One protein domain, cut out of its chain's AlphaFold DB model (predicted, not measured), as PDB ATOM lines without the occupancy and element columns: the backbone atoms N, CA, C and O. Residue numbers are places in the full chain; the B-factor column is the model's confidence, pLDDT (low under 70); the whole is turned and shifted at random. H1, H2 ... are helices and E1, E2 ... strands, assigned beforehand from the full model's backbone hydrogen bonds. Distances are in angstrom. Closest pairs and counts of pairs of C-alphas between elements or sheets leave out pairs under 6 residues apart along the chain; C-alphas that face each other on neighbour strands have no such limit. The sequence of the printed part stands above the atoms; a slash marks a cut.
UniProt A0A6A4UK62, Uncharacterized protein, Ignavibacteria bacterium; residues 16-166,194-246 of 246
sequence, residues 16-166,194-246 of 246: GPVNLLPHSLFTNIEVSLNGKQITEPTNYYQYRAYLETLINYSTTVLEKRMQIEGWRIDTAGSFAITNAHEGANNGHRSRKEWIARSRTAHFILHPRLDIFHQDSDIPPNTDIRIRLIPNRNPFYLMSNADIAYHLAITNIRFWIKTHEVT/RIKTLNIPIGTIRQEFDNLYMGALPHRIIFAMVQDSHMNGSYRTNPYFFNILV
ATOM      1  N   GLY A  16     -14.656  10.400  17.721       94.44
ATOM      2  CA  GLY A  16     -15.011  10.905  19.036       94.44
ATOM      3  C   GLY A  16     -15.515   9.782  19.936       94.44
ATOM      4  O   GLY A  16     -15.820   8.686  19.460       94.44
ATOM      5  N   PRO A  17     -15.628  10.029  21.243       95.50
ATOM      6  CA  PRO A  17     -16.202   9.052  22.141       95.50
ATOM      7  C   PRO A  17     -17.733   9.039  22.048       95.50
ATOM      8  O   PRO A  17     -18.371  10.034  21.677       95.50
ATOM      9  N   VAL A  18     -18.319   7.907  22.438       95.38
ATOM     10  CA  VAL A  18     -19.757   7.790  22.711       95.38
ATOM     11  C   VAL A  18     -20.146   8.567  23.974       95.38
ATOM     12  O   VAL A  18     -19.329   9.217  24.627       95.38
ATOM     13  N   ASN A  19     -21.440   8.577  24.293       95.50
ATOM     14  CA  ASN A  19     -21.983   9.397  25.370       95.50
ATOM     15  C   ASN A  19     -21.720   8.676  26.687       95.50
ATOM     16  O   ASN A  19     -21.680   7.452  26.690       95.50
ATOM     17  N   LEU A  20     -21.546   9.410  27.784       95.94
ATOM     18  CA  LEU A  20     -21.136   8.821  29.061       95.94
ATOM     19  C   LEU A  20     -19.875   7.955  28.933       95.94
ATOM     20  O   LEU A  20     -19.791   6.891  29.547       95.94
ATOM     21  N   LEU A  21     -18.883   8.429  28.167       95.88
ATOM     22  CA  LEU A  21     -17.593   7.760  27.959       95.88
ATOM     23  C   LEU A  21     -17.071   6.998  29.194       95.88
ATOM     24  O   LEU A  21     -16.818   5.804  29.051       95.88
ATOM     25  N   PRO A  22     -16.931   7.601  30.396       95.56
ATOM     26  CA  PRO A  22     -16.390   6.886  31.554       95.56
ATOM     27  C   PRO A  22     -17.202   5.647  31.964       95.56
ATOM     28  O   PRO A  22     -16.622   4.698  32.483       95.56
ATOM     29  N   HIS A  23     -18.512   5.617  31.709       95.94
ATOM     30  CA  HIS A  23     -19.341   4.425  31.900       95.94
ATOM     31  C   HIS A  23     -19.206   3.439  30.737       95.94
ATOM     32  O   HIS A  23     -19.140   2.234  30.962       95.94
ATOM     33  N   SER A  24     -19.137   3.933  29.500       95.88
ATOM     34  CA  SER A  24     -19.010   3.108  28.290       95.88
ATOM     35  C   SER A  24     -17.678   2.366  28.186       95.88
ATOM     36  O   SER A  24     -17.605   1.353  27.489       95.88
ATOM     37  N   LEU A  25     -16.642   2.842  28.889       95.62
ATOM     38  CA  LEU A  25     -15.335   2.186  28.999       95.62
ATOM     39  C   LEU A  25     -15.407   0.796  29.637       95.62
ATOM     40  O   LEU A  25     -14.455   0.036  29.481       95.62
ATOM     41  N   PHE A  26     -16.495   0.452  30.334       94.75
ATOM     42  CA  PHE A  26     -16.623  -0.813  31.051       94.75
ATOM     43  C   PHE A  26     -17.860  -1.594  30.594       94.75
ATOM     44  O   PHE A  26     -18.962  -1.051  30.562       94.75
ATOM     45  N   THR A  27     -17.696  -2.878  30.260       94.06
ATOM     46  CA  THR A  27     -18.839  -3.779  29.985       94.06
ATOM     47  C   THR A  27     -19.533  -4.213  31.264       94.06
ATOM     48  O   THR A  27     -20.732  -4.492  31.270       94.06
ATOM     49  N   ASN A  28     -18.762  -4.295  32.346       93.88
ATOM     50  CA  ASN A  28     -19.239  -4.670  33.660       93.88
ATOM     51  C   ASN A  28     -18.416  -3.976  34.750       93.88
ATOM     52  O   ASN A  28     -17.201  -3.793  34.615       93.88
ATOM     53  N   ILE A  29     -19.080  -3.642  35.853       93.94
ATOM     54  CA  ILE A  29     -18.438  -3.232  37.097       93.94
ATOM     55  C   ILE A  29     -18.966  -4.148  38.187       93.94
ATOM     56  O   ILE A  29     -20.150  -4.125  38.517       93.94
ATOM     57  N   GLU A  30     -18.072  -4.944  38.753       93.94
ATOM     58  CA  GLU A  30     -18.433  -5.905  39.780       93.94
ATOM     59  C   GLU A  30     -18.021  -5.411  41.154       93.94
ATOM     60  O   GLU A  30     -16.919  -4.893  41.339       93.94
ATOM     61  N   VAL A  31     -18.895  -5.622  42.131       93.25
ATOM     62  CA  VAL A  31     -18.625  -5.337  43.536       93.25
ATOM     63  C   VAL A  31     -18.786  -6.625  44.321       93.25
ATOM     64  O   VAL A  31     -19.776  -7.350  44.187       93.25
ATOM     65  N   SER A  32     -17.796  -6.900  45.162       94.25
ATOM     66  CA  SER A  32     -17.823  -7.990  46.128       94.25
ATOM     67  C   SER A  32     -17.593  -7.453  47.531       94.25
ATOM     68  O   SER A  32     -16.757  -6.572  47.729       94.25
ATOM     69  N   LEU A  33     -18.368  -7.979  48.477       92.50
ATOM     70  CA  LEU A  33     -18.275  -7.678  49.900       92.50
ATOM     71  C   LEU A  33     -17.830  -8.945  50.629       92.50
ATOM     72  O   LEU A  33     -18.475  -9.985  50.486       92.50
ATOM     73  N   ASN A  34     -16.733  -8.876  51.385       92.56
ATOM     74  CA  ASN A  34     -16.169 -10.015  52.124       92.56
ATOM     75  C   ASN A  34     -16.006 -11.275  51.245       92.56
ATOM     76  O   ASN A  34     -16.393 -12.379  51.623       92.56
ATOM     77  N   GLY A  35     -15.500 -11.092  50.021       92.06
ATOM     78  CA  GLY A  35     -15.294 -12.170  49.046       92.06
ATOM     79  C   GLY A  35     -16.555 -12.671  48.327       92.06
ATOM     80  O   GLY A  35     -16.434 -13.448  47.382       92.06
ATOM     81  N   LYS A  36     -17.758 -12.213  48.700       92.00
ATOM     82  CA  LYS A  36     -19.009 -12.556  48.009       92.00
ATOM     83  C   LYS A  36     -19.390 -11.465  47.017       92.00
ATOM     84  O   LYS A  36     -19.625 -10.321  47.402       92.00
ATOM     85  N   GLN A  37     -19.497 -11.819  45.740       91.81
ATOM     86  CA  GLN A  37     -20.014 -10.912  44.718       91.81
ATOM     87  C   GLN A  37     -21.487 -10.582  44.991       91.81
ATOM     88  O   GLN A  37     -22.309 -11.482  45.169       91.81
ATOM     89  N   ILE A  38     -21.798  -9.287  45.039       90.25
ATOM     90  CA  ILE A  38     -23.158  -8.779  45.268       90.25
ATOM     91  C   ILE A  38     -23.813  -8.279  43.980       90.25
ATOM     92  O   ILE A  38     -25.032  -8.318  43.855       90.25
ATOM     93  N   THR A  39     -23.012  -7.827  43.015       89.56
ATOM     94  CA  THR A  39     -23.490  -7.383  41.705       89.56
ATOM     95  C   THR A  39     -23.786  -8.574  40.814       89.56
ATOM     96  O   THR A  39     -22.954  -9.477  40.687       89.56
ATOM     97  N   GLU A  40     -24.917  -8.544  40.123       83.38
ATOM     98  CA  GLU A  40     -25.211  -9.553  39.110       83.38
ATOM     99  C   GLU A  40     -24.187  -9.476  37.969       83.38
ATOM    100  O   GLU A  40     -23.895  -8.380  37.484       83.38
ATOM    101  N   PRO A  41     -23.616 -10.610  37.531       77.44
ATOM    102  CA  PRO A  41     -22.723 -10.615  36.383       77.44
ATOM    103  C   PRO A  41     -23.527 -10.273  35.120       77.44
ATOM    104  O   PRO A  41     -24.404 -11.028  34.703       77.44
ATOM    105  N   THR A  42     -23.238  -9.124  34.511       83.69
ATOM    106  CA  THR A  42     -23.868  -8.671  33.265       83.69
ATOM    107  C   THR A  42     -22.854  -7.937  32.398       83.69
ATOM    108  O   THR A  42     -22.022  -7.202  32.909       83.69
ATOM    109  N   ASN A  43     -22.932  -8.106  31.077       89.00
ATOM    110  CA  ASN A  43     -22.054  -7.417  30.120       89.00
ATOM    111  C   ASN A  43     -22.693  -6.144  29.535       89.00
ATOM    112  O   ASN A  43     -22.258  -5.644  28.497       89.00
ATOM    113  N   TYR A  44     -23.760  -5.656  30.176       91.75
ATOM    114  CA  TYR A  44     -24.579  -4.542  29.698       91.75
ATOM    115  C   TYR A  44     -24.607  -3.360  30.678       91.75
ATOM    116  O   TYR A  44     -25.544  -2.559  30.659       91.75
ATOM    117  N   TYR A  45     -23.589  -3.224  31.533       94.38
ATOM    118  CA  TYR A  45     -23.476  -2.107  32.478       94.38
ATOM    119  C   TYR A  45     -23.571  -0.739  31.783       94.38
ATOM    120  O   TYR A  45     -24.286   0.156  32.227       94.38
ATOM    121  N   GLN A  46     -22.901  -0.596  30.647       94.19
ATOM    122  CA  GLN A  46     -22.884   0.603  29.823       94.19
ATOM    123  C   GLN A  46     -24.275   1.017  29.325       94.19
ATOM    124  O   GLN A  46     -24.548   2.212  29.200       94.19
ATOM    125  N   TYR A  47     -25.171   0.053  29.081       94.31
ATOM    126  CA  TYR A  47     -26.571   0.321  28.742       94.31
ATOM    127  C   TYR A  47     -27.378   0.722  29.969       94.31
ATOM    128  O   TYR A  47     -28.159   1.670  29.901       94.31
ATOM    129  N   ARG A  48     -27.142   0.053  31.103       93.00
ATOM    130  CA  ARG A  48     -27.760   0.401  32.386       93.00
ATOM    131  C   ARG A  48     -27.468   1.847  32.749       93.00
ATOM    132  O   ARG A  48     -28.396   2.616  32.964       93.00
ATOM    133  N   ALA A  49     -26.192   2.219  32.755       94.12
ATOM    134  CA  ALA A  49     -25.756   3.560  33.107       94.12
ATOM    135  C   ALA A  49     -26.358   4.622  32.176       94.12
ATOM    136  O   ALA A  49     -26.797   5.673  32.648       94.12
ATOM    137  N   TYR A  50     -26.430   4.340  30.872       94.75
ATOM    138  CA  TYR A  50     -27.017   5.261  29.902       94.75
ATOM    139  C   TYR A  50     -28.520   5.454  30.100       94.75
ATOM    140  O   TYR A  50     -28.971   6.591  30.247       94.75
ATOM    141  N   LEU A  51     -29.290   4.365  30.157       93.75
ATOM    142  CA  LEU A  51     -30.745   4.420  30.317       93.75
ATOM    143  C   LEU A  51     -31.142   5.034  31.658       93.75
ATOM    144  O   LEU A  51     -32.023   5.886  31.717       93.75
ATOM    145  N   GLU A  52     -30.458   4.658  32.734       91.69
ATOM    146  CA  GLU A  52     -30.710   5.212  34.057       91.69
ATOM    147  C   GLU A  52     -30.427   6.719  34.103       91.69
ATOM    148  O   GLU A  52     -31.189   7.474  34.701       91.69
ATOM    149  N   THR A  53     -29.368   7.177  33.426       93.19
ATOM    150  CA  THR A  53     -29.072   8.609  33.309       93.19
ATOM    151  C   THR A  53     -30.135   9.341  32.498       93.19
ATOM    152  O   THR A  53     -30.613  10.392  32.916       93.19
ATOM    153  N   LEU A  54     -30.532   8.773  31.361       92.19
ATOM    154  CA  LEU A  54     -31.516   9.371  30.467       92.19
ATOM    155  C   LEU A  54     -32.901   9.499  31.122       92.19
ATOM    156  O   LEU A  54     -33.598  10.477  30.879       92.19
ATOM    157  N   ILE A  55     -33.298   8.521  31.940       90.69
ATOM    158  CA  ILE A  55     -34.663   8.417  32.475       90.69
ATOM    159  C   ILE A  55     -34.819   9.123  33.824       90.69
ATOM    160  O   ILE A  55     -35.889   9.656  34.114       90.69
ATOM    161  N   ASN A  56     -33.783   9.128  34.668       90.25
ATOM    162  CA  ASN A  56     -33.915   9.616  36.045       90.25
ATOM    163  C   ASN A  56     -33.530  11.088  36.234       90.25
ATOM    164  O   ASN A  56     -33.832  11.655  37.284       90.25
ATOM    165  N   TYR A  57     -32.873  11.723  35.259       91.62
ATOM    166  CA  TYR A  57     -32.425  13.110  35.384       91.62
ATOM    167  C   TYR A  57     -33.170  14.047  34.436       91.62
ATOM    168  O   TYR A  57     -33.436  13.725  33.283       91.62
ATOM    169  N   SER A  58     -33.464  15.256  34.921       93.25
ATOM    170  CA  SER A  58     -34.000  16.322  34.077       93.25
ATOM    171  C   SER A  58     -32.939  16.842  33.108       93.25
ATOM    172  O   SER A  58     -31.738  16.791  33.391       93.25
ATOM    173  N   THR A  59     -33.381  17.422  31.994       91.12
ATOM    174  CA  THR A  59     -32.509  18.045  30.984       91.12
ATOM    175  C   THR A  59     -31.525  19.040  31.600       91.12
ATOM    176  O   THR A  59     -30.337  18.995  31.302       91.12
ATOM    177  N   THR A  60     -31.969  19.848  32.565       93.56
ATOM    178  CA  THR A  60     -31.107  20.790  33.294       93.56
ATOM    179  C   THR A  60     -29.964  20.099  34.041       93.56
ATOM    180  O   THR A  60     -28.842  20.606  34.068       93.56
ATOM    181  N   VAL A  61     -30.224  18.954  34.680       93.56
ATOM    182  CA  VAL A  61     -29.189  18.202  35.408       93.56
ATOM    183  C   VAL A  61     -28.238  17.525  34.426       93.56
ATOM    184  O   VAL A  61     -27.022  17.555  34.639       93.56
ATOM    185  N   LEU A  62     -28.777  16.977  33.338       93.19
ATOM    186  CA  LEU A  62     -28.007  16.375  32.255       93.19
ATOM    187  C   LEU A  62     -27.026  17.380  31.629       93.19
ATOM    188  O   LEU A  62     -25.839  17.095  31.478       93.19
ATOM    189  N   GLU A  63     -27.501  18.585  31.325       90.38
ATOM    190  CA  GLU A  63     -26.710  19.637  30.684       90.38
ATOM    191  C   GLU A  63     -25.721  20.325  31.619       90.38
ATOM    192  O   GLU A  63     -24.777  20.931  31.130       90.38
ATOM    193  N   LYS A  64     -25.895  20.252  32.942       90.94
ATOM    194  CA  LYS A  64     -24.987  20.910  33.898       90.94
ATOM    195  C   LYS A  64     -24.099  19.915  34.627       90.94
ATOM    196  O   LYS A  64     -22.883  19.930  34.471       90.94
ATOM    197  N   ARG A  65     -24.705  19.042  35.430       90.12
ATOM    198  CA  ARG A  65     -23.985  18.135  36.331       90.12
ATOM    199  C   ARG A  65     -23.407  16.945  35.579       90.12
ATOM    200  O   ARG A  65     -22.241  16.629  35.773       90.12
ATOM    201  N   MET A  66     -24.187  16.312  34.701       93.06
ATOM    202  CA  MET A  66     -23.757  15.066  34.048       93.06
ATOM    203  C   MET A  66     -22.679  15.273  32.985       93.06
ATOM    204  O   MET A  66     -22.083  14.305  32.520       93.06
ATOM    205  N   GLN A  67     -22.341  16.522  32.655       91.94
ATOM    206  CA  GLN A  67     -21.171  16.823  31.838       91.94
ATOM    207  C   GLN A  67     -19.884  16.215  32.423       91.94
ATOM    208  O   GLN A  67     -19.028  15.777  31.659       91.94
ATOM    209  N   ILE A  68     -19.771  16.143  33.757       93.12
ATOM    210  CA  ILE A  68     -18.605  15.561  34.442       93.12
ATOM    211  C   ILE A  68     -18.511  14.037  34.280       93.12
ATOM    212  O   ILE A  68     -17.412  13.485  34.289       93.12
ATOM    213  N   GLU A  69     -19.657  13.382  34.064       94.62
ATOM    214  CA  GLU A  69     -19.780  11.954  33.740       94.62
ATOM    215  C   GLU A  69     -19.677  11.712  32.222       94.62
ATOM    216  O   GLU A  69     -19.883  10.600  31.745       94.62
ATOM    217  N   GLY A  70     -19.357  12.744  31.431       94.75
ATOM    218  CA  GLY A  70     -19.232  12.643  29.980       94.75
ATOM    219  C   GLY A  70     -20.559  12.737  29.224       94.75
ATOM    220  O   GLY A  70     -20.645  12.232  28.104       94.75
ATOM    221  N   TRP A  71     -21.588  13.376  29.795       95.31
ATOM    222  CA  TRP A  71     -22.864  13.587  29.109       95.31
ATOM    223  C   TRP A  71     -22.820  14.742  28.097       95.31
ATOM    224  O   TRP A  71     -22.551  15.901  28.441       95.31
ATOM    225  N   ARG A  72     -23.166  14.435  26.845       94.56
ATOM    226  CA  ARG A  72     -23.566  15.393  25.801       94.56
ATOM    227  C   ARG A  72     -24.670  14.765  24.966       94.56
ATOM    228  O   ARG A  72     -24.453  13.719  24.363       94.56
ATOM    229  N   ILE A  73     -25.837  15.406  24.936       92.19
ATOM    230  CA  ILE A  73     -26.974  14.901  24.170       92.19
ATOM    231  C   ILE A  73     -26.652  14.917  22.674       92.19
ATOM    232  O   ILE A  73     -26.163  15.910  22.135       92.19
ATOM    233  N   ASP A  74     -26.903  13.794  22.016       93.50
ATOM    234  CA  ASP A  74     -26.796  13.672  20.569       93.50
ATOM    235  C   ASP A  74     -27.922  14.459  19.878       93.50
ATOM    236  O   ASP A  74     -29.030  14.601  20.399       93.50
ATOM    237  N   THR A  75     -27.645  14.998  18.693       93.81
ATOM    238  CA  THR A  75     -28.628  15.812  17.965       93.81
ATOM    239  C   THR A  75     -29.770  14.946  17.430       93.81
ATOM    240  O   THR A  75     -29.535  13.941  16.753       93.81
ATOM    241  N   ALA A  76     -31.013  15.352  17.709       90.88
ATOM    242  CA  ALA A  76     -32.213  14.672  17.221       90.88
ATOM    243  C   ALA A  76     -32.180  14.522  15.688       90.88
ATOM    244  O   ALA A  76     -31.783  15.437  14.970       90.88
ATOM    245  N   GLY A  77     -32.537  13.335  15.190       90.69
ATOM    246  CA  GLY A  77     -32.449  12.994  13.763       90.69
ATOM    247  C   GLY A  77     -31.028  12.755  13.228       90.69
ATOM    248  O   GLY A  77     -30.883  12.281  12.109       90.69
ATOM    249  N   SER A  78     -29.977  13.023  14.013       92.62
ATOM    250  CA  SER A  78     -28.568  12.858  13.613       92.62
ATOM    251  C   SER A  78     -27.789  11.878  14.503       92.62
ATOM    252  O   SER A  78     -26.563  11.830  14.448       92.62
ATOM    253  N   PHE A  79     -28.479  11.067  15.310       89.81
ATOM    254  CA  PHE A  79     -27.870  10.108  16.245       89.81
ATOM    255  C   PHE A  79     -26.936   9.087  15.572       89.81
ATOM    256  O   PHE A  79     -25.943   8.669  16.170       89.81
ATOM    257  N   ALA A  80     -27.262   8.696  14.335       89.44
ATOM    258  CA  ALA A  80     -26.501   7.743  13.529       89.44
ATOM    259  C   ALA A  80     -25.279   8.368  12.828       89.44
ATOM    260  O   ALA A  80     -24.474   7.648  12.242       89.44
ATOM    261  N   ILE A  81     -25.120   9.696  12.867       92.12
ATOM    262  CA  ILE A  81     -23.989  10.373  12.229       92.12
ATOM    263  C   ILE A  81     -22.732  10.183  13.082       92.12
ATOM    264  O   ILE A  81     -22.641  10.706  14.193       92.12
ATOM    265  N   THR A  82     -21.748   9.465  12.536       92.12
ATOM    266  CA  THR A  82     -20.507   9.084  13.239       92.12
ATOM    267  C   THR A  82     -19.298   9.958  12.927       92.12
ATOM    268  O   THR A  82     -18.233   9.761  13.501       92.12
ATOM    269  N   ASN A  83     -19.427  10.931  12.021       92.31
ATOM    270  CA  ASN A  83     -18.354  11.885  11.753       92.31
ATOM    271  C   ASN A  83     -18.300  12.934  12.875       92.31
ATOM    272  O   ASN A  83     -19.162  13.811  12.953       92.31
ATOM    273  N   ALA A  84     -17.271  12.867  13.716       91.25
ATOM    274  CA  ALA A  84     -17.106  13.769  14.851       91.25
ATOM    275  C   ALA A  84     -16.550  15.163  14.494       91.25
ATOM    276  O   ALA A  84     -16.535  16.043  15.352       91.25
ATOM    277  N   HIS A  85     -16.065  15.383  13.265       89.56
ATOM    278  CA  HIS A  85     -15.531  16.676  12.818       89.56
ATOM    279  C   HIS A  85     -16.632  17.537  12.184       89.56
ATOM    280  O   HIS A  85     -16.984  18.589  12.712       89.56
ATOM    281  N   GLU A  86     -17.239  17.037  11.108       90.06
ATOM    282  CA  GLU A  86     -18.195  17.781  10.272       90.06
ATOM    283  C   GLU A  86     -19.620  17.219  10.322       90.06
ATOM    284  O   GLU A  86     -20.536  17.783   9.730       90.06
ATOM    285  N   GLY A  87     -19.848  16.119  11.044       90.19
ATOM    286  CA  GLY A  87     -21.172  15.512  11.131       90.19
ATOM    287  C   GLY A  87     -22.199  16.420  11.808       90.19
ATOM    288  O   GLY A  87     -21.866  17.197  12.701       90.19
ATOM    289  N   ALA A  88     -23.470  16.280  11.424       93.81
ATOM    290  CA  ALA A  88     -24.595  17.054  11.964       93.81
ATOM    291  C   ALA A  88     -24.897  16.786  13.456       93.81
ATOM    292  O   ALA A  88     -25.712  17.477  14.065       93.81
ATOM    293  N   ASN A  89     -24.239  15.796  14.065       95.44
ATOM    294  CA  ASN A  89     -24.386  15.484  15.477       95.44
ATOM    295  C   ASN A  89     -23.500  16.387  16.356       95.44
ATOM    296  O   ASN A  89     -22.334  16.086  16.626       95.44
ATOM    297  N   ASN A  90     -24.080  17.483  16.847       94.56
ATOM    298  CA  ASN A  90     -23.385  18.464  17.686       94.56
ATOM    299  C   ASN A  90     -22.915  17.871  19.025       94.56
ATOM    300  O   ASN A  90     -21.858  18.255  19.531       94.56
ATOM    301  N   GLY A  91     -23.659  16.909  19.584       94.31
ATOM    302  CA  GLY A  91     -23.263  16.197  20.800       94.31
ATOM    303  C   GLY A  91     -21.989  15.389  20.593       94.31
ATOM    304  O   GLY A  91     -21.080  15.419  21.422       94.31
ATOM    305  N   HIS A  92     -21.876  14.707  19.453       95.00
ATOM    306  CA  HIS A  92     -20.667  13.973  19.086       95.00
ATOM    307  C   HIS A  92     -19.467  14.887  18.847       95.00
ATOM    308  O   HIS A  92     -18.392  14.646  19.402       95.00
ATOM    309  N   ARG A  93     -19.673  15.992  18.125       95.06
ATOM    310  CA  ARG A  93     -18.637  17.011  17.909       95.06
ATOM    311  C   ARG A  93     -18.117  17.589  19.226       95.06
ATOM    312  O   ARG A  93     -16.911  17.623  19.449       95.06
ATOM    313  N   SER A  94     -19.019  17.928  20.148       94.12
ATOM    314  CA  SER A  94     -18.655  18.429  21.483       94.12
ATOM    315  C   SER A  94     -17.825  17.415  22.281       94.12
ATOM    316  O   SER A  94     -16.908  17.783  23.010       94.12
ATOM    317  N   ARG A  95     -18.133  16.119  22.151       94.75
ATOM    318  CA  ARG A  95     -17.401  15.038  22.832       94.75
ATOM    319  C   ARG A  95     -16.010  14.814  22.242       94.75
ATOM    320  O   ARG A  95     -15.073  14.563  22.997       94.75
ATOM    321  N   LYS A  96     -15.849  14.934  20.917       93.81
ATOM    322  CA  LYS A  96     -14.532  14.874  20.254       93.81
ATOM    323  C   LYS A  96     -13.571  15.887  20.853       93.81
ATOM    324  O   LYS A  96     -12.407  15.559  21.072       93.81
ATOM    325  N   GLU A  97     -14.044  17.104  21.118       92.94
ATOM    326  CA  GLU A  97     -13.184  18.170  21.623       92.94
ATOM    327  C   GLU A  97     -12.410  17.712  22.853       92.94
ATOM    328  O   GLU A  97     -11.227  18.008  22.947       92.94
ATOM    329  N   TRP A  98     -13.005  16.944  23.774       91.69
ATOM    330  CA  TRP A  98     -12.340  16.435  24.985       91.69
ATOM    331  C   TRP A  98     -11.031  15.696  24.720       91.69
ATOM    332  O   TRP A  98     -10.135  15.781  25.550       91.69
ATOM    333  N   ILE A  99     -10.893  15.050  23.566       90.00
ATOM    334  CA  ILE A  99      -9.739  14.217  23.208       90.00
ATOM    335  C   ILE A  99      -9.004  14.710  21.953       90.00
ATOM    336  O   ILE A  99      -8.093  14.033  21.474       90.00
ATOM    337  N   ALA A 100      -9.378  15.877  21.420       90.50
ATOM    338  CA  ALA A 100      -8.726  16.480  20.263       90.50
ATOM    339  C   ALA A 100      -7.233  16.714  20.537       90.50
ATOM    340  O   ALA A 100      -6.854  17.097  21.649       90.50
ATOM    341  N   ARG A 101      -6.389  16.488  19.519       91.50
ATOM    342  CA  ARG A 101      -4.920  16.574  19.640       91.50
ATOM    343  C   ARG A 101      -4.361  15.693  20.759       91.50
ATOM    344  O   ARG A 101      -3.445  16.091  21.467       91.50
ATOM    345  N   SER A 102      -5.003  14.548  20.985       93.44
ATOM    346  CA  SER A 102      -4.591  13.558  21.985       93.44
ATOM    347  C   SER A 102      -4.518  14.068  23.423       93.44
ATOM    348  O   SER A 102      -3.911  13.424  24.278       93.44
ATOM    349  N   ARG A 103      -5.212  15.172  23.734       92.94
ATOM    350  CA  ARG A 103      -5.239  15.723  25.091       92.94
ATOM    351  C   ARG A 103      -5.888  14.758  26.086       92.94
ATOM    352  O   ARG A 103      -6.758  13.954  25.743       92.94
ATOM    353  N   THR A 104      -5.468  14.870  27.343       92.62
ATOM    354  CA  THR A 104      -6.065  14.114  28.450       92.62
ATOM    355  C   THR A 104      -7.330  14.817  28.933       92.62
ATOM    356  O   THR A 104      -7.334  16.031  29.129       92.62
ATOM    357  N   ALA A 105      -8.394  14.045  29.146       92.88
ATOM    358  CA  ALA A 105      -9.637  14.510  29.747       92.88
ATOM    359  C   ALA A 105      -9.823  13.873  31.130       92.88
ATOM    360  O   ALA A 105      -9.465  12.714  31.341       92.88
ATOM    361  N   HIS A 106     -10.397  14.634  32.060       94.06
ATOM    362  CA  HIS A 106     -10.723  14.167  33.404       94.06
ATOM    363  C   HIS A 106     -12.234  14.022  33.544       94.06
ATOM    364  O   HIS A 106     -12.977  14.952  33.240       94.06
ATOM    365  N   PHE A 107     -12.667  12.866  34.036       94.62
ATOM    366  CA  PHE A 107     -14.068  12.568  34.306       94.62
ATOM    367  C   PHE A 107     -14.222  12.116  35.752       94.62
ATOM    368  O   PHE A 107     -13.314  11.507  36.322       94.62
ATOM    369  N   ILE A 108     -15.384  12.398  36.330       94.19
ATOM    370  CA  ILE A 108     -15.801  11.835  37.612       94.19
ATOM    371  C   ILE A 108     -17.045  11.025  37.315       94.19
ATOM    372  O   ILE A 108     -17.986  11.566  36.749       94.19
ATOM    373  N   LEU A 109     -17.031   9.744  37.673       92.25
ATOM    374  CA  LEU A 109     -18.149   8.835  37.457       92.25
ATOM    375  C   LEU A 109     -18.640   8.298  38.798       92.25
ATOM    376  O   LEU A 109     -17.838   7.945  39.665       92.25
ATOM    377  N   HIS A 110     -19.957   8.212  38.956       91.62
ATOM    378  CA  HIS A 110     -20.583   7.485  40.053       91.62
ATOM    379  C   HIS A 110     -21.100   6.147  39.510       91.62
ATOM    380  O   HIS A 110     -22.042   6.164  38.713       91.62
ATOM    381  N   PRO A 111     -20.505   4.990  39.865       91.81
ATOM    382  CA  PRO A 111     -20.898   3.729  39.254       91.81
ATOM    383  C   PRO A 111     -22.382   3.427  39.496       91.81
ATOM    384  O   PRO A 111     -22.835   3.382  40.631       91.81
ATOM    385  N   ARG A 112     -23.142   3.188  38.425       91.25
ATOM    386  CA  ARG A 112     -24.580   2.890  38.510       91.25
ATOM    387  C   ARG A 112     -24.829   1.432  38.880       91.25
ATOM    388  O   ARG A 112     -25.091   0.600  38.014       91.25
ATOM    389  N   LEU A 113     -24.675   1.114  40.161       91.19
ATOM    390  CA  LEU A 113     -24.845  -0.227  40.724       91.19
ATOM    391  C   LEU A 113     -25.809  -0.190  41.908       91.19
ATOM    392  O   LEU A 113     -25.881   0.803  42.622       91.19
ATOM    393  N   ASP A 114     -26.504  -1.302  42.151       89.44
ATOM    394  CA  ASP A 114     -27.572  -1.395  43.162       89.44
ATOM    395  C   ASP A 114     -27.089  -0.993  44.572       89.44
ATOM    396  O   ASP A 114     -27.793  -0.303  45.305       89.44
ATOM    397  N   ILE A 115     -25.850  -1.363  44.926       89.19
ATOM    398  CA  ILE A 115     -25.213  -1.041  46.216       89.19
ATOM    399  C   ILE A 115     -24.913   0.449  46.406       89.19
ATOM    400  O   ILE A 115     -24.743   0.899  47.535       89.19
ATOM    401  N   PHE A 116     -24.823   1.213  45.320       88.50
ATOM    402  CA  PHE A 116     -24.539   2.647  45.367       88.50
ATOM    403  C   PHE A 116     -25.814   3.501  45.305       88.50
ATOM    404  O   PHE A 116     -25.734   4.718  45.415       88.50
ATOM    405  N   HIS A 117     -26.988   2.872  45.184       86.25
ATOM    406  CA  HIS A 117     -28.301   3.534  45.193       86.25
ATOM    407  C   HIS A 117     -29.040   3.406  46.531       86.25
ATOM    408  O   HIS A 117     -30.238   3.673  46.606       86.25
ATOM    409  N   GLN A 118     -28.353   2.941  47.568       87.38
ATOM    410  CA  GLN A 118     -28.896   2.758  48.907       87.38
ATOM    411  C   GLN A 118     -28.144   3.674  49.881       87.38
ATOM    412  O   GLN A 118     -26.934   3.855  49.742       87.38
ATOM    413  N   ASP A 119     -28.859   4.232  50.858       84.81
ATOM    414  CA  ASP A 119     -28.325   5.250  51.779       84.81
ATOM    415  C   ASP A 119     -27.764   4.672  53.093       84.81
ATOM    416  O   ASP A 119     -27.291   5.412  53.949       84.81
ATOM    417  N   SER A 120     -27.851   3.356  53.300       87.25
ATOM    418  CA  SER A 120     -27.340   2.692  54.502       87.25
ATOM    419  C   SER A 120     -25.819   2.564  54.463       87.25
ATOM    420  O   SER A 120     -25.227   2.108  53.477       87.25
ATOM    421  N   ASP A 121     -25.184   2.892  55.583       87.44
ATOM    422  CA  ASP A 121     -23.747   2.731  55.746       87.44
ATOM    423  C   ASP A 121     -23.338   1.253  55.704       87.44
ATOM    424  O   ASP A 121     -24.002   0.368  56.252       87.44
ATOM    425  N   ILE A 122     -22.203   0.982  55.060       88.00
ATOM    426  CA  ILE A 122     -21.593  -0.349  55.067       88.00
ATOM    427  C   ILE A 122     -20.896  -0.541  56.427       88.00
ATOM    428  O   ILE A 122     -20.133   0.338  56.835       88.00
ATOM    429  N   PRO A 123     -21.113  -1.669  57.133       85.25
ATOM    430  CA  PRO A 123     -20.480  -1.918  58.425       85.25
ATOM    431  C   PRO A 123     -18.948  -1.851  58.363       85.25
ATOM    432  O   PRO A 123     -18.355  -2.234  57.344       85.25
ATOM    433  N   PRO A 124     -18.289  -1.439  59.461       85.75
ATOM    434  CA  PRO A 124     -16.833  -1.429  59.533       85.75
ATOM    435  C   PRO A 124     -16.265  -2.841  59.349       85.75
ATOM    436  O   PRO A 124     -16.951  -3.839  59.571       85.75
ATOM    437  N   ASN A 125     -14.993  -2.921  58.951       85.81
ATOM    438  CA  ASN A 125     -14.299  -4.176  58.634       85.81
ATOM    439  C   ASN A 125     -14.946  -5.005  57.505       85.81
ATOM    440  O   ASN A 125     -14.717  -6.209  57.418       85.81
ATOM    441  N   THR A 126     -15.728  -4.374  56.625       88.56
ATOM    442  CA  THR A 126     -16.186  -5.001  55.379       88.56
ATOM    443  C   THR A 126     -15.138  -4.794  54.287       88.56
ATOM    444  O   THR A 126     -14.840  -3.656  53.929       88.56
ATOM    445  N   ASP A 127     -14.600  -5.879  53.729       93.06
ATOM    446  CA  ASP A 127     -13.736  -5.820  52.545       93.06
ATOM    447  C   ASP A 127     -14.589  -5.513  51.309       93.06
ATOM    448  O   ASP A 127     -15.491  -6.285  50.972       93.06
ATOM    449  N   ILE A 128     -14.317  -4.385  50.648       91.94
ATOM    450  CA  ILE A 128     -14.997  -3.954  49.426       91.94
ATOM    451  C   ILE A 128     -14.013  -4.077  48.270       91.94
ATOM    452  O   ILE A 128     -13.067  -3.297  48.151       91.94
ATOM    453  N   ARG A 129     -14.285  -5.004  47.354       94.06
ATOM    454  CA  ARG A 129     -13.505  -5.163  46.127       94.06
ATOM    455  C   ARG A 129     -14.348  -4.797  44.919       94.06
ATOM    456  O   ARG A 129     -15.367  -5.435  44.655       94.06
ATOM    457  N   ILE A 130     -13.875  -3.795  44.179       93.00
ATOM    458  CA  ILE A 130     -14.470  -3.311  42.931       93.00
ATOM    459  C   ILE A 130     -13.594  -3.769  41.765       93.00
ATOM    460  O   ILE A 130     -12.398  -3.482  41.734       93.00
ATOM    461  N   ARG A 131     -14.185  -4.475  40.801       93.88
ATOM    462  CA  ARG A 131     -13.514  -4.949  39.588       93.88
ATOM    463  C   ARG A 131     -14.127  -4.276  38.366       93.88
ATOM    464  O   ARG A 131     -15.314  -4.427  38.096       93.88
ATOM    465  N   LEU A 132     -13.301  -3.541  37.632       93.81
ATOM    466  CA  LEU A 132     -13.676  -2.861  36.396       93.81
ATOM    467  C   LEU A 132     -13.315  -3.754  35.206       93.81
ATOM    468  O   LEU A 132     -12.142  -4.081  35.025       93.81
ATOM    469  N   ILE A 133     -14.303  -4.161  34.408       94.56
ATOM    470  CA  ILE A 133     -14.078  -4.982  33.212       94.56
ATOM    471  C   ILE A 133     -14.135  -4.064  31.988       94.56
ATOM    472  O   ILE A 133     -15.204  -3.517  31.708       94.56
ATOM    473  N   PRO A 134     -13.014  -3.859  31.273       93.62
ATOM    474  CA  PRO A 134     -12.959  -2.921  30.163       93.62
ATOM    475  C   PRO A 134     -13.796  -3.392  28.973       93.62
ATOM    476  O   PRO A 134     -13.944  -4.584  28.709       93.62
ATOM    477  N   ASN A 135     -14.310  -2.419  28.233       94.31
ATOM    478  CA  ASN A 135     -15.053  -2.611  27.002       94.31
ATOM    479  C   ASN A 135     -14.142  -2.526  25.774       94.31
ATOM    480  O   ASN A 135     -12.978  -2.135  25.854       94.31
ATOM    481  N   ARG A 136     -14.672  -2.918  24.619       92.31
ATOM    482  CA  ARG A 136     -13.960  -2.891  23.342       92.31
ATOM    483  C   ARG A 136     -13.977  -1.479  22.759       92.31
ATOM    484  O   ARG A 136     -15.001  -0.804  22.805       92.31
ATOM    485  N   ASN A 137     -12.874  -1.067  22.132       92.50
ATOM    486  CA  ASN A 137     -12.744   0.254  21.498       92.50
ATOM    487  C   ASN A 137     -13.889   0.592  20.523       92.50
ATOM    488  O   ASN A 137     -14.412   1.699  20.623       92.50
ATOM    489  N   PRO A 138     -14.352  -0.334  19.653       92.81
ATOM    490  CA  PRO A 138     -15.461  -0.061  18.737       92.81
ATOM    491  C   PRO A 138     -16.808   0.186  19.425       92.81
ATOM    492  O   PRO A 138     -17.742   0.630  18.772       92.81
ATOM    493  N   PHE A 139     -16.941  -0.131  20.719       93.50
ATOM    494  CA  PHE A 139     -18.145   0.209  21.469       93.50
ATOM    495  C   PHE A 139     -18.117   1.672  21.905       93.50
ATOM    496  O   PHE A 139     -19.095   2.384  21.721       93.50
ATOM    497  N   TYR A 140     -17.022   2.129  22.519       94.12
ATOM    498  CA  TYR A 140     -16.985   3.451  23.153       94.12
ATOM    499  C   TYR A 140     -16.388   4.564  22.275       94.12
ATOM    500  O   TYR A 140     -16.384   5.727  22.688       94.12
ATOM    501  N   LEU A 141     -15.913   4.241  21.070       94.38
ATOM    502  CA  LEU A 141     -15.451   5.196  20.062       94.38
ATOM    503  C   LEU A 141     -16.305   5.096  18.798       94.38
ATOM    504  O   LEU A 141     -16.603   4.002  18.328       94.38
ATOM    505  N   MET A 142     -16.620   6.246  18.213       93.75
ATOM    506  CA  MET A 142     -17.320   6.366  16.937       93.75
ATOM    507  C   MET A 142     -16.465   7.151  15.945       93.75
ATOM    508  O   MET A 142     -15.818   8.126  16.320       93.75
ATOM    509  N   SER A 143     -16.459   6.720  14.687       93.06
ATOM    510  CA  SER A 143     -15.761   7.358  13.573       93.06
ATOM    511  C   SER A 143     -16.440   7.013  12.242       93.06
ATOM    512  O   SER A 143     -17.174   6.032  12.115       93.06
ATOM    513  N   ASN A 144     -16.183   7.803  11.201       90.38
ATOM    514  CA  ASN A 144     -16.595   7.472   9.834       90.38
ATOM    515  C   ASN A 144     -15.673   6.440   9.150       90.38
ATOM    516  O   ASN A 144     -15.943   6.059   8.010       90.38
ATOM    517  N   ALA A 145     -14.591   6.020   9.809       87.25
ATOM    518  CA  ALA A 145     -13.612   5.077   9.293       87.25
ATOM    519  C   ALA A 145     -13.312   3.982  10.323       87.25
ATOM    520  O   ALA A 145     -13.323   4.223  11.530       87.25
ATOM    521  N   ASP A 146     -12.995   2.785   9.834       86.50
ATOM    522  CA  ASP A 146     -12.687   1.617  10.664       86.50
ATOM    523  C   ASP A 146     -11.202   1.609  11.054       86.50
ATOM    524  O   ASP A 146     -10.444   0.696  10.732       86.50
ATOM    525  N   ILE A 147     -10.773   2.684  11.711       88.00
ATOM    526  CA  ILE A 147      -9.397   2.871  12.174       88.00
ATOM    527  C   ILE A 147      -9.314   2.460  13.646       88.00
ATOM    528  O   ILE A 147     -10.126   2.873  14.473       88.00
ATOM    529  N   ALA A 148      -8.316   1.643  13.986       88.00
ATOM    530  CA  ALA A 148      -8.109   1.137  15.341       88.00
ATOM    531  C   ALA A 148      -7.447   2.184  16.253       88.00
ATOM    532  O   ALA A 148      -6.261   2.102  16.565       88.00
ATOM    533  N   TYR A 149      -8.218   3.182  16.675       90.31
ATOM    534  CA  TYR A 149      -7.755   4.182  17.634       90.31
ATOM    535  C   TYR A 149      -7.481   3.563  19.008       90.31
ATOM    536  O   TYR A 149      -8.174   2.637  19.448       90.31
ATOM    537  N   HIS A 150      -6.500   4.120  19.719       88.88
ATOM    538  CA  HIS A 150      -6.147   3.687  21.067       88.88
ATOM    539  C   HIS A 150      -6.554   4.732  22.109       88.88
ATOM    540  O   HIS A 150      -6.188   5.907  22.017       88.88
ATOM    541  N   LEU A 151      -7.302   4.312  23.129       91.31
ATOM    542  CA  LEU A 151      -7.622   5.125  24.298       91.31
ATOM    543  C   LEU A 151      -6.977   4.486  25.528       91.31
ATOM    544  O   LEU A 151      -7.304   3.360  25.890       91.31
ATOM    545  N   ALA A 152      -6.071   5.224  26.165       91.06
ATOM    546  CA  ALA A 152      -5.393   4.805  27.383       91.06
ATOM    547  C   ALA A 152      -5.996   5.512  28.602       91.06
ATOM    548  O   ALA A 152      -6.268   6.715  28.560       91.06
ATOM    549  N   ILE A 153      -6.176   4.769  29.695       92.44
ATOM    550  CA  ILE A 153      -6.555   5.330  30.992       92.44
ATOM    551  C   ILE A 153      -5.272   5.638  31.767       92.44
ATOM    552  O   ILE A 153      -4.575   4.728  32.203       92.44
ATOM    553  N   THR A 154      -4.966   6.922  31.945       93.00
ATOM    554  CA  THR A 154      -3.719   7.358  32.595       93.00
ATOM    555  C   THR A 154      -3.739   7.167  34.113       93.00
ATOM    556  O   THR A 154      -2.737   6.788  34.711       93.00
ATOM    557  N   ASN A 155      -4.862   7.476  34.765       93.38
ATOM    558  CA  ASN A 155      -4.993   7.407  36.220       93.38
ATOM    559  C   ASN A 155      -6.452   7.139  36.610       93.38
ATOM    560  O   ASN A 155      -7.361   7.727  36.024       93.38
ATOM    561  N   ILE A 156      -6.665   6.287  37.613       92.06
ATOM    562  CA  ILE A 156      -7.966   6.056  38.246       92.06
ATOM    563  C   ILE A 156      -7.809   6.328  39.742       92.06
ATOM    564  O   ILE A 156      -6.908   5.785  40.381       92.06
ATOM    565  N   ARG A 157      -8.708   7.142  40.303       93.31
ATOM    566  CA  ARG A 157      -8.823   7.372  41.748       93.31
ATOM    567  C   ARG A 157     -10.227   7.021  42.207       93.31
ATOM    568  O   ARG A 157     -11.192   7.296  41.500       93.31
ATOM    569  N   PHE A 158     -10.321   6.443  43.398       90.31
ATOM    570  CA  PHE A 158     -11.588   6.120  44.037       90.31
ATOM    571  C   PHE A 158     -11.745   6.956  45.304       90.31
ATOM    572  O   PHE A 158     -10.849   6.981  46.147       90.31
ATOM    573  N   TRP A 159     -12.875   7.652  45.418       90.81
ATOM    574  CA  TRP A 159     -13.217   8.465  46.580       90.81
ATOM    575  C   TRP A 159     -14.390   7.829  47.316       90.81
ATOM    576  O   TRP A 159     -15.439   7.589  46.721       90.81
ATOM    577  N   ILE A 160     -14.213   7.591  48.615       88.00
ATOM    578  CA  ILE A 160     -15.247   7.073  49.512       88.00
ATOM    579  C   ILE A 160     -15.411   8.064  50.653       88.00
ATOM    580  O   ILE A 160     -14.425   8.558  51.199       88.00
ATOM    581  N   LYS A 161     -16.659   8.332  51.032       88.44
ATOM    582  CA  LYS A 161     -16.974   9.042  52.267       88.44
ATOM    583  C   LYS A 161     -17.098   8.022  53.396       88.44
ATOM    584  O   LYS A 161     -17.912   7.110  53.302       88.44
ATOM    585  N   THR A 162     -16.302   8.177  54.446       89.00
ATOM    586  CA  THR A 162     -16.350   7.332  55.647       89.00
ATOM    587  C   THR A 162     -16.946   8.110  56.814       89.00
ATOM    588  O   THR A 162     -16.678   9.302  56.964       89.00
ATOM    589  N   HIS A 163     -17.727   7.431  57.649       87.62
ATOM    590  CA  HIS A 163     -18.298   7.983  58.874       87.62
ATOM    591  C   HIS A 163     -17.559   7.412  60.087       87.62
ATOM    592  O   HIS A 163     -17.396   6.200  60.203       87.62
ATOM    593  N   GLU A 164     -17.094   8.285  60.981       87.81
ATOM    594  CA  GLU A 164     -16.520   7.868  62.259       87.81
ATOM    595  C   GLU A 164     -17.648   7.656  63.270       87.81
ATOM    596  O   GLU A 164     -18.542   8.493  63.408       87.81
ATOM    597  N   VAL A 165     -17.627   6.511  63.950       85.31
ATOM    598  CA  VAL A 165     -18.698   6.075  64.848       85.31
ATOM    599  C   VAL A 165     -18.113   5.781  66.225       85.31
ATOM    600  O   VAL A 165     -17.087   5.114  66.341       85.31
ATOM    601  N   THR A 166     -18.781   6.248  67.282       90.94
ATOM    602  CA  THR A 166     -18.365   6.021  68.672       90.94
ATOM    603  C   THR A 166     -18.354   4.530  69.023       90.94
ATOM    604  O   THR A 166     -19.289   3.796  68.696       90.94
ATOM    605  N   ARG A 194     -32.129  -4.821  36.669       86.06
ATOM    606  CA  ARG A 194     -31.661  -5.929  35.831       86.06
ATOM    607  C   ARG A 194     -31.877  -5.622  34.361       86.06
ATOM    608  O   ARG A 194     -32.953  -5.177  33.972       86.06
ATOM    609  N   ILE A 195     -30.869  -5.916  33.548       87.94
ATOM    610  CA  ILE A 195     -30.975  -5.884  32.088       87.94
ATOM    611  C   ILE A 195     -31.051  -7.313  31.585       87.94
ATOM    612  O   ILE A 195     -30.216  -8.147  31.934       87.94
ATOM    613  N   LYS A 196     -32.032  -7.566  30.723       87.25
ATOM    614  CA  LYS A 196     -32.120  -8.786  29.930       87.25
ATOM    615  C   LYS A 196     -32.154  -8.409  28.461       87.25
ATOM    616  O   LYS A 196     -32.893  -7.513  28.068       87.25
ATOM    617  N   THR A 197     -31.360  -9.108  27.665       88.31
ATOM    618  CA  THR A 197     -31.375  -8.982  26.211       88.31
ATOM    619  C   THR A 197     -32.274 -10.047  25.618       88.31
ATOM    620  O   THR A 197     -32.182 -11.218  25.987       88.31
ATOM    621  N   LEU A 198     -33.130  -9.632  24.692       88.38
ATOM    622  CA  LEU A 198     -34.035 -10.499  23.954       88.38
ATOM    623  C   LEU A 198     -33.767 -10.290  22.470       88.38
ATOM    624  O   LEU A 198     -33.759  -9.153  21.999       88.38
ATOM    625  N   ASN A 199     -33.545 -11.381  21.746       88.12
ATOM    626  CA  ASN A 199     -33.247 -11.319  20.322       88.12
ATOM    627  C   ASN A 199     -34.539 -11.473  19.522       88.12
ATOM    628  O   ASN A 199     -35.268 -12.455  19.691       88.12
ATOM    629  N   ILE A 200     -34.789 -10.502  18.647       88.75
ATOM    630  CA  ILE A 200     -35.938 -10.478  17.742       88.75
ATOM    631  C   ILE A 200     -35.416 -10.641  16.313       88.75
ATOM    632  O   ILE A 200     -34.703  -9.755  15.834       88.75
ATOM    633  N   PRO A 201     -35.723 -11.757  15.627       88.44
ATOM    634  CA  PRO A 201     -35.350 -11.938  14.231       88.44
ATOM    635  C   PRO A 201     -36.014 -10.907  13.310       88.44
ATOM    636  O   PRO A 201     -37.119 -10.418  13.555       88.44
ATOM    637  N   ILE A 202     -35.345 -10.591  12.201       87.06
ATOM    638  CA  ILE A 202     -35.894  -9.694  11.180       87.06
ATOM    639  C   ILE A 202     -37.122 -10.357  10.537       87.06
ATOM    640  O   ILE A 202     -37.087 -11.534  10.190       87.06
ATOM    641  N   GLY A 203     -38.199  -9.589  10.358       87.62
ATOM    642  CA  GLY A 203     -39.445 -10.067   9.745       87.62
ATOM    643  C   GLY A 203     -40.431 -10.709  10.726       87.62
ATOM    644  O   GLY A 203     -41.514 -11.124  10.316       87.62
ATOM    645  N   THR A 204     -40.106 -10.768  12.019       87.44
ATOM    646  CA  THR A 204     -41.042 -11.231  13.046       87.44
ATOM    647  C   THR A 204     -42.123 -10.177  13.309       87.44
ATOM    648  O   THR A 204     -41.825  -9.057  13.712       87.44
ATOM    649  N   ILE A 205     -43.390 -10.545  13.093       86.38
ATOM    650  CA  ILE A 205     -44.554  -9.674  13.349       86.38
ATOM    651  C   ILE A 205     -44.967  -9.724  14.826       86.38
ATOM    652  O   ILE A 205     -45.340  -8.710  15.410       86.38
ATOM    653  N   ARG A 206     -44.904 -10.913  15.436       86.88
ATOM    654  CA  ARG A 206     -45.264 -11.156  16.836       86.88
ATOM    655  C   ARG A 206     -44.240 -12.090  17.459       86.88
ATOM    656  O   ARG A 206     -43.967 -13.153  16.907       86.88
ATOM    657  N   GLN A 207     -43.711 -11.695  18.610       85.31
ATOM    658  CA  GLN A 207     -42.864 -12.533  19.446       85.31
ATOM    659  C   GLN A 207     -43.359 -12.440  20.879       85.31
ATOM    660  O   GLN A 207     -43.563 -11.345  21.403       85.31
ATOM    661  N   GLU A 208     -43.573 -13.594  21.491       86.75
ATOM    662  CA  GLU A 208     -43.964 -13.702  22.889       86.75
ATOM    663  C   GLU A 208     -42.752 -14.137  23.698       86.75
ATOM    664  O   GLU A 208     -41.969 -14.988  23.269       86.75
ATOM    665  N   PHE A 209     -42.575 -13.503  24.852       84.19
ATOM    666  CA  PHE A 209     -41.479 -13.787  25.762       84.19
ATOM    667  C   PHE A 209     -42.054 -14.230  27.097       84.19
ATOM    668  O   PHE A 209     -42.577 -13.414  27.857       84.19
ATOM    669  N   ASP A 210     -41.909 -15.515  27.392       81.25
ATOM    670  CA  ASP A 210     -42.259 -16.060  28.696       81.25
ATOM    671  C   ASP A 210     -41.123 -15.844  29.704       81.25
ATOM    672  O   ASP A 210     -39.944 -15.773  29.351       81.25
ATOM    673  N   ASN A 211     -41.474 -15.756  30.990       80.31
ATOM    674  CA  ASN A 211     -40.521 -15.663  32.106       80.31
ATOM    675  C   ASN A 211     -39.521 -14.489  32.005       80.31
ATOM    676  O   ASN A 211     -38.339 -14.598  32.363       80.31
ATOM    677  N   LEU A 212     -40.008 -13.316  31.574       78.25
ATOM    678  CA  LEU A 212     -39.226 -12.072  31.519       78.25
ATOM    679  C   LEU A 212     -38.560 -11.714  32.852       78.25
ATOM    680  O   LEU A 212     -37.472 -11.146  32.869       78.25
ATOM    681  N   TYR A 213     -39.131 -12.113  33.979       77.12
ATOM    682  CA  TYR A 213     -38.521 -12.003  35.300       77.12
ATOM    683  C   TYR A 213     -38.799 -13.283  36.087       77.12
ATOM    684  O   TYR A 213     -39.819 -13.937  35.901       77.12
ATOM    685  N   MET A 214     -37.852 -13.648  36.946       73.75
ATOM    686  CA  MET A 214     -37.986 -14.770  37.870       73.75
ATOM    687  C   MET A 214     -38.054 -14.181  39.276       73.75
ATOM    688  O   MET A 214     -37.104 -13.528  39.707       73.75
ATOM    689  N   GLY A 215     -39.167 -14.389  39.978       79.38
ATOM    690  CA  GLY A 215     -39.373 -13.871  41.331       79.38
ATOM    691  C   GLY A 215     -40.184 -12.576  41.366       79.38
ATOM    692  O   GLY A 215     -41.273 -12.515  40.802       79.38
ATOM    693  N   ALA A 216     -39.687 -11.570  42.090       77.94
ATOM    694  CA  ALA A 216     -40.434 -10.344  42.367       77.94
ATOM    695  C   ALA A 216     -40.802  -9.578  41.084       77.94
ATOM    696  O   ALA A 216     -39.968  -9.402  40.192       77.94
ATOM    697  N   LEU A 217     -42.046  -9.094  41.032       84.12
ATOM    698  CA  LEU A 217     -42.540  -8.263  39.940       84.12
ATOM    699  C   LEU A 217     -41.742  -6.947  39.889       84.12
ATOM    700  O   LEU A 217     -41.617  -6.278  40.920       84.12
ATOM    701  N   PRO A 218     -41.213  -6.540  38.722       87.38
ATOM    702  CA  PRO A 218     -40.582  -5.238  38.593       87.38
ATOM    703  C   PRO A 218     -41.619  -4.118  38.746       87.38
ATOM    704  O   PRO A 218     -42.718  -4.190  38.203       87.38
ATOM    705  N   HIS A 219     -41.241  -3.042  39.437       88.50
ATOM    706  CA  HIS A 219     -42.079  -1.841  39.563       88.50
ATOM    707  C   HIS A 219     -42.136  -1.027  38.262       88.50
ATOM    708  O   HIS A 219     -43.088  -0.288  38.026       88.50
ATOM    709  N   ARG A 220     -41.093  -1.129  37.431       87.94
ATOM    710  CA  ARG A 220     -40.976  -0.447  36.142       87.94
ATOM    711  C   ARG A 220     -40.274  -1.367  35.154       87.94
ATOM    712  O   ARG A 220     -39.267  -1.983  35.498       87.94
ATOM    713  N   ILE A 221     -40.801  -1.429  33.937       88.88
ATOM    714  CA  ILE A 221     -40.196  -2.122  32.802       88.88
ATOM    715  C   ILE A 221     -39.906  -1.057  31.749       88.88
ATOM    716  O   ILE A 221     -40.740  -0.185  31.524       88.88
ATOM    717  N   ILE A 222     -38.715  -1.110  31.161       89.62
ATOM    718  CA  ILE A 222     -38.285  -0.220  30.082       89.62
ATOM    719  C   ILE A 222     -37.861  -1.112  28.924       89.62
ATOM    720  O   ILE A 222     -37.072  -2.042  29.118       89.62
ATOM    721  N   PHE A 223     -38.362  -0.820  27.731       88.75
ATOM    722  CA  PHE A 223     -37.992  -1.509  26.507       88.75
ATOM    723  C   PHE A 223     -37.107  -0.602  25.662       88.75
ATOM    724  O   PHE A 223     -37.496   0.501  25.294       88.75
ATOM    725  N   ALA A 224     -35.912  -1.086  25.329       90.62
ATOM    726  CA  ALA A 224     -34.985  -0.401  24.441       90.62
ATOM    727  C   ALA A 224     -34.597  -1.347  23.301       90.62
ATOM    728  O   ALA A 224     -33.998  -2.398  23.534       90.62
ATOM    729  N   MET A 225     -34.956  -0.985  22.070       90.88
ATOM    730  CA  MET A 225     -34.631  -1.763  20.877       90.88
ATOM    731  C   MET A 225     -33.402  -1.194  20.188       90.88
ATOM    732  O   MET A 225     -33.350  -0.015  19.837       90.88
ATOM    733  N   VAL A 226     -32.433  -2.062  19.944       91.12
ATOM    734  CA  VAL A 226     -31.138  -1.730  19.359       91.12
ATOM    735  C   VAL A 226     -30.756  -2.821  18.364       91.12
ATOM    736  O   VAL A 226     -31.096  -3.988  18.552       91.12
ATOM    737  N   GLN A 227     -30.100  -2.437  17.271       89.44
ATOM    738  CA  GLN A 227     -29.607  -3.404  16.295       89.44
ATOM    739  C   GLN A 227     -28.432  -4.196  16.879       89.44
ATOM    740  O   GLN A 227     -27.605  -3.648  17.608       89.44
ATOM    741  N   ASP A 228     -28.322  -5.474  16.524       88.50
ATOM    742  CA  ASP A 228     -27.247  -6.350  17.009       88.50
ATOM    743  C   ASP A 228     -25.841  -5.807  16.675       88.50
ATOM    744  O   ASP A 228     -24.923  -5.855  17.496       88.50
ATOM    745  N   SER A 229     -25.694  -5.167  15.512       86.62
ATOM    746  CA  SER A 229     -24.460  -4.488  15.097       86.62
ATOM    747  C   SER A 229     -24.017  -3.395  16.078       86.62
ATOM    748  O   SER A 229     -22.823  -3.238  16.326       86.62
ATOM    749  N   HIS A 230     -24.966  -2.660  16.665       88.50
ATOM    750  CA  HIS A 230     -24.696  -1.588  17.626       88.50
ATOM    751  C   HIS A 230     -24.307  -2.158  18.997       88.50
ATOM    752  O   HIS A 230     -23.436  -1.605  19.666       88.50
ATOM    753  N   MET A 231     -24.915  -3.283  19.395       87.50
ATOM    754  CA  MET A 231     -24.625  -3.984  20.655       87.50
ATOM    755  C   MET A 231     -23.211  -4.563  20.686       87.50
ATOM    756  O   MET A 231     -22.514  -4.456  21.695       87.50
ATOM    757  N   ASN A 232     -22.775  -5.156  19.572       85.88
ATOM    758  CA  ASN A 232     -21.440  -5.744  19.443       85.88
ATOM    759  C   ASN A 232     -20.321  -4.690  19.309       85.88
ATOM    760  O   ASN A 232     -19.150  -5.005  19.541       85.88
ATOM    761  N   GLY A 233     -20.693  -3.442  19.001       85.00
ATOM    762  CA  GLY A 233     -19.797  -2.307  18.816       85.00
ATOM    763  C   GLY A 233     -19.212  -2.246  17.404       85.00
ATOM    764  O   GLY A 233     -18.654  -3.214  16.890       85.00
ATOM    765  N   SER A 234     -19.297  -1.072  16.790       90.44
ATOM    766  CA  SER A 234     -18.636  -0.732  15.532       90.44
ATOM    767  C   SER A 234     -18.373   0.766  15.509       90.44
ATOM    768  O   SER A 234     -19.246   1.548  15.890       90.44
ATOM    769  N   TYR A 235     -17.213   1.175  14.986       92.38
ATOM    770  CA  TYR A 235     -16.863   2.591  14.854       92.38
ATOM    771  C   TYR A 235     -17.913   3.366  14.044       92.38
ATOM    772  O   TYR A 235     -18.173   4.534  14.323       92.38
ATOM    773  N   ARG A 236     -18.572   2.710  13.083       92.50
ATOM    774  CA  ARG A 236     -19.590   3.316  12.210       92.50
ATOM    775  C   ARG A 236     -20.984   3.392  12.819       92.50
ATOM    776  O   ARG A 236     -21.916   3.799  12.132       92.50
ATOM    777  N   THR A 237     -21.153   2.993  14.073       91.75
ATOM    778  CA  THR A 237     -22.471   2.902  14.702       91.75
ATOM    779  C   THR A 237     -22.476   3.550  16.074       91.75
ATOM    780  O   THR A 237     -21.461   3.568  16.760       91.75
ATOM    781  N   ASN A 238     -23.630   4.069  16.489       93.19
ATOM    782  CA  ASN A 238     -23.818   4.562  17.847       93.19
ATOM    783  C   ASN A 238     -24.499   3.468  18.687       93.19
ATOM    784  O   ASN A 238     -25.662   3.157  18.411       93.19
ATOM    785  N   PRO A 239     -23.845   2.907  19.723       93.12
ATOM    786  CA  PRO A 239     -24.446   1.866  20.559       93.12
ATOM    787  C   PRO A 239     -25.700   2.339  21.301       93.12
ATOM    788  O   PRO A 239     -26.533   1.513  21.665       93.12
ATOM    789  N   TYR A 240     -25.849   3.651  21.511       93.81
ATOM    790  CA  TYR A 240     -26.969   4.269  22.224       93.81
ATOM    791  C   TYR A 240     -28.076   4.785  21.301       93.81
ATOM    792  O   TYR A 240     -28.999   5.460  21.757       93.81
ATOM    793  N   PHE A 241     -27.997   4.488  20.001       92.25
ATOM    794  CA  PHE A 241     -29.091   4.763  19.083       92.25
ATOM    795  C   PHE A 241     -30.150   3.660  19.186       92.25
ATOM    796  O   PHE A 241     -30.007   2.578  18.611       92.25
ATOM    797  N   PHE A 242     -31.206   3.952  19.947       90.12
ATOM    798  CA  PHE A 242     -32.368   3.085  20.102       90.12
ATOM    799  C   PHE A 242     -33.419   3.411  19.039       90.12
ATOM    800  O   PHE A 242     -33.839   4.562  18.915       90.12
ATOM    801  N   ASN A 243     -33.871   2.399  18.299       83.31
ATOM    802  CA  ASN A 243     -34.938   2.562  17.304       83.31
ATOM    803  C   ASN A 243     -36.299   2.777  17.972       83.31
ATOM    804  O   ASN A 243     -37.148   3.491  17.450       83.31
ATOM    805  N   ILE A 244     -36.499   2.135  19.124       76.62
ATOM    806  CA  ILE A 244     -37.689   2.258  19.961       76.62
ATOM    807  C   ILE A 244     -37.215   2.301  21.412       76.62
ATOM    808  O   ILE A 244     -36.418   1.457  21.827       76.62
ATOM    809  N   LEU A 245     -37.704   3.285  22.163       70.94
ATOM    810  CA  LEU A 245     -37.538   3.399  23.608       70.94
ATOM    811  C   LEU A 245     -38.924   3.671  24.207       70.94
ATOM    812  O   LEU A 245     -39.505   4.715  23.910       70.94
ATOM    813  N   VAL A 246     -39.455   2.718  24.978       60.78
ATOM    814  CA  VAL A 246     -40.795   2.763  25.601       60.78
ATOM    815  C   VAL A 246     -40.694   2.428  27.081       60.78
ATOM    816  O   VAL A 246     -39.966   1.465  27.420       60.78
TER     817      VAL A 246
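What this domain is: This is residues 16 to 166 and 194 to 246 of the 246 residues of an uncharacterized protein of Ignavibacteria bacterium (UniProt A0A6A4UK62). With little regular structure, the domain is mostly loops, with a two-stranded antiparallel ribbon, E1 and E2, and H1, H2 and H6 gathered near one end of it; residues 201 to 206 stick out. The 204 printed residues, 58 in named elements, are mixed: H1 E1 H2 H3 H4 H5 E2 H6 H7. The whole is compact, radius of gyration of the C-alphas 18.5 A, spanning 59 by 49 by 33 A.

Where its parts are: E1, residues 26 to 33, is 20.1 A long, from C-alpha 26 at (-16.623, -0.813, 31.051); E2, 128 to 134, 19.4 A; H2, 45 to 56, 16.1 A. H1 is 21 to 24, H3 59 to 64, H4 66 to 69, H5 90 to 97, H6 137 to 140, H7 228 to 232, with C-alpha 232 at (-21.440, -5.744, 19.443).

How they stand to each other: E1 and E2 are antiparallel at 166 degrees; N 30 and O 131 are 2.9 A apart. H1, the hub, touches residues 45 to 50 of H2, closest C-alphas Ser 24 and Gln 46, 4.9 A. With 3 pairs of C-alphas within 8 A each, H1 only just touches H4 and H6, and H6 H7. H3 is near H4; H5 touches no helix. Every O i to N i+4 pair is within hydrogen-bond range in H2, H3, H5 and H7.

The domain as a whole: Across the cut, residues 167 to 193, C-alphas 166 and 194 are 37.4 A apart. Links E1 to H2, H4 to H5 and H5 to E2 are long. Val 246 has pLDDT under 70.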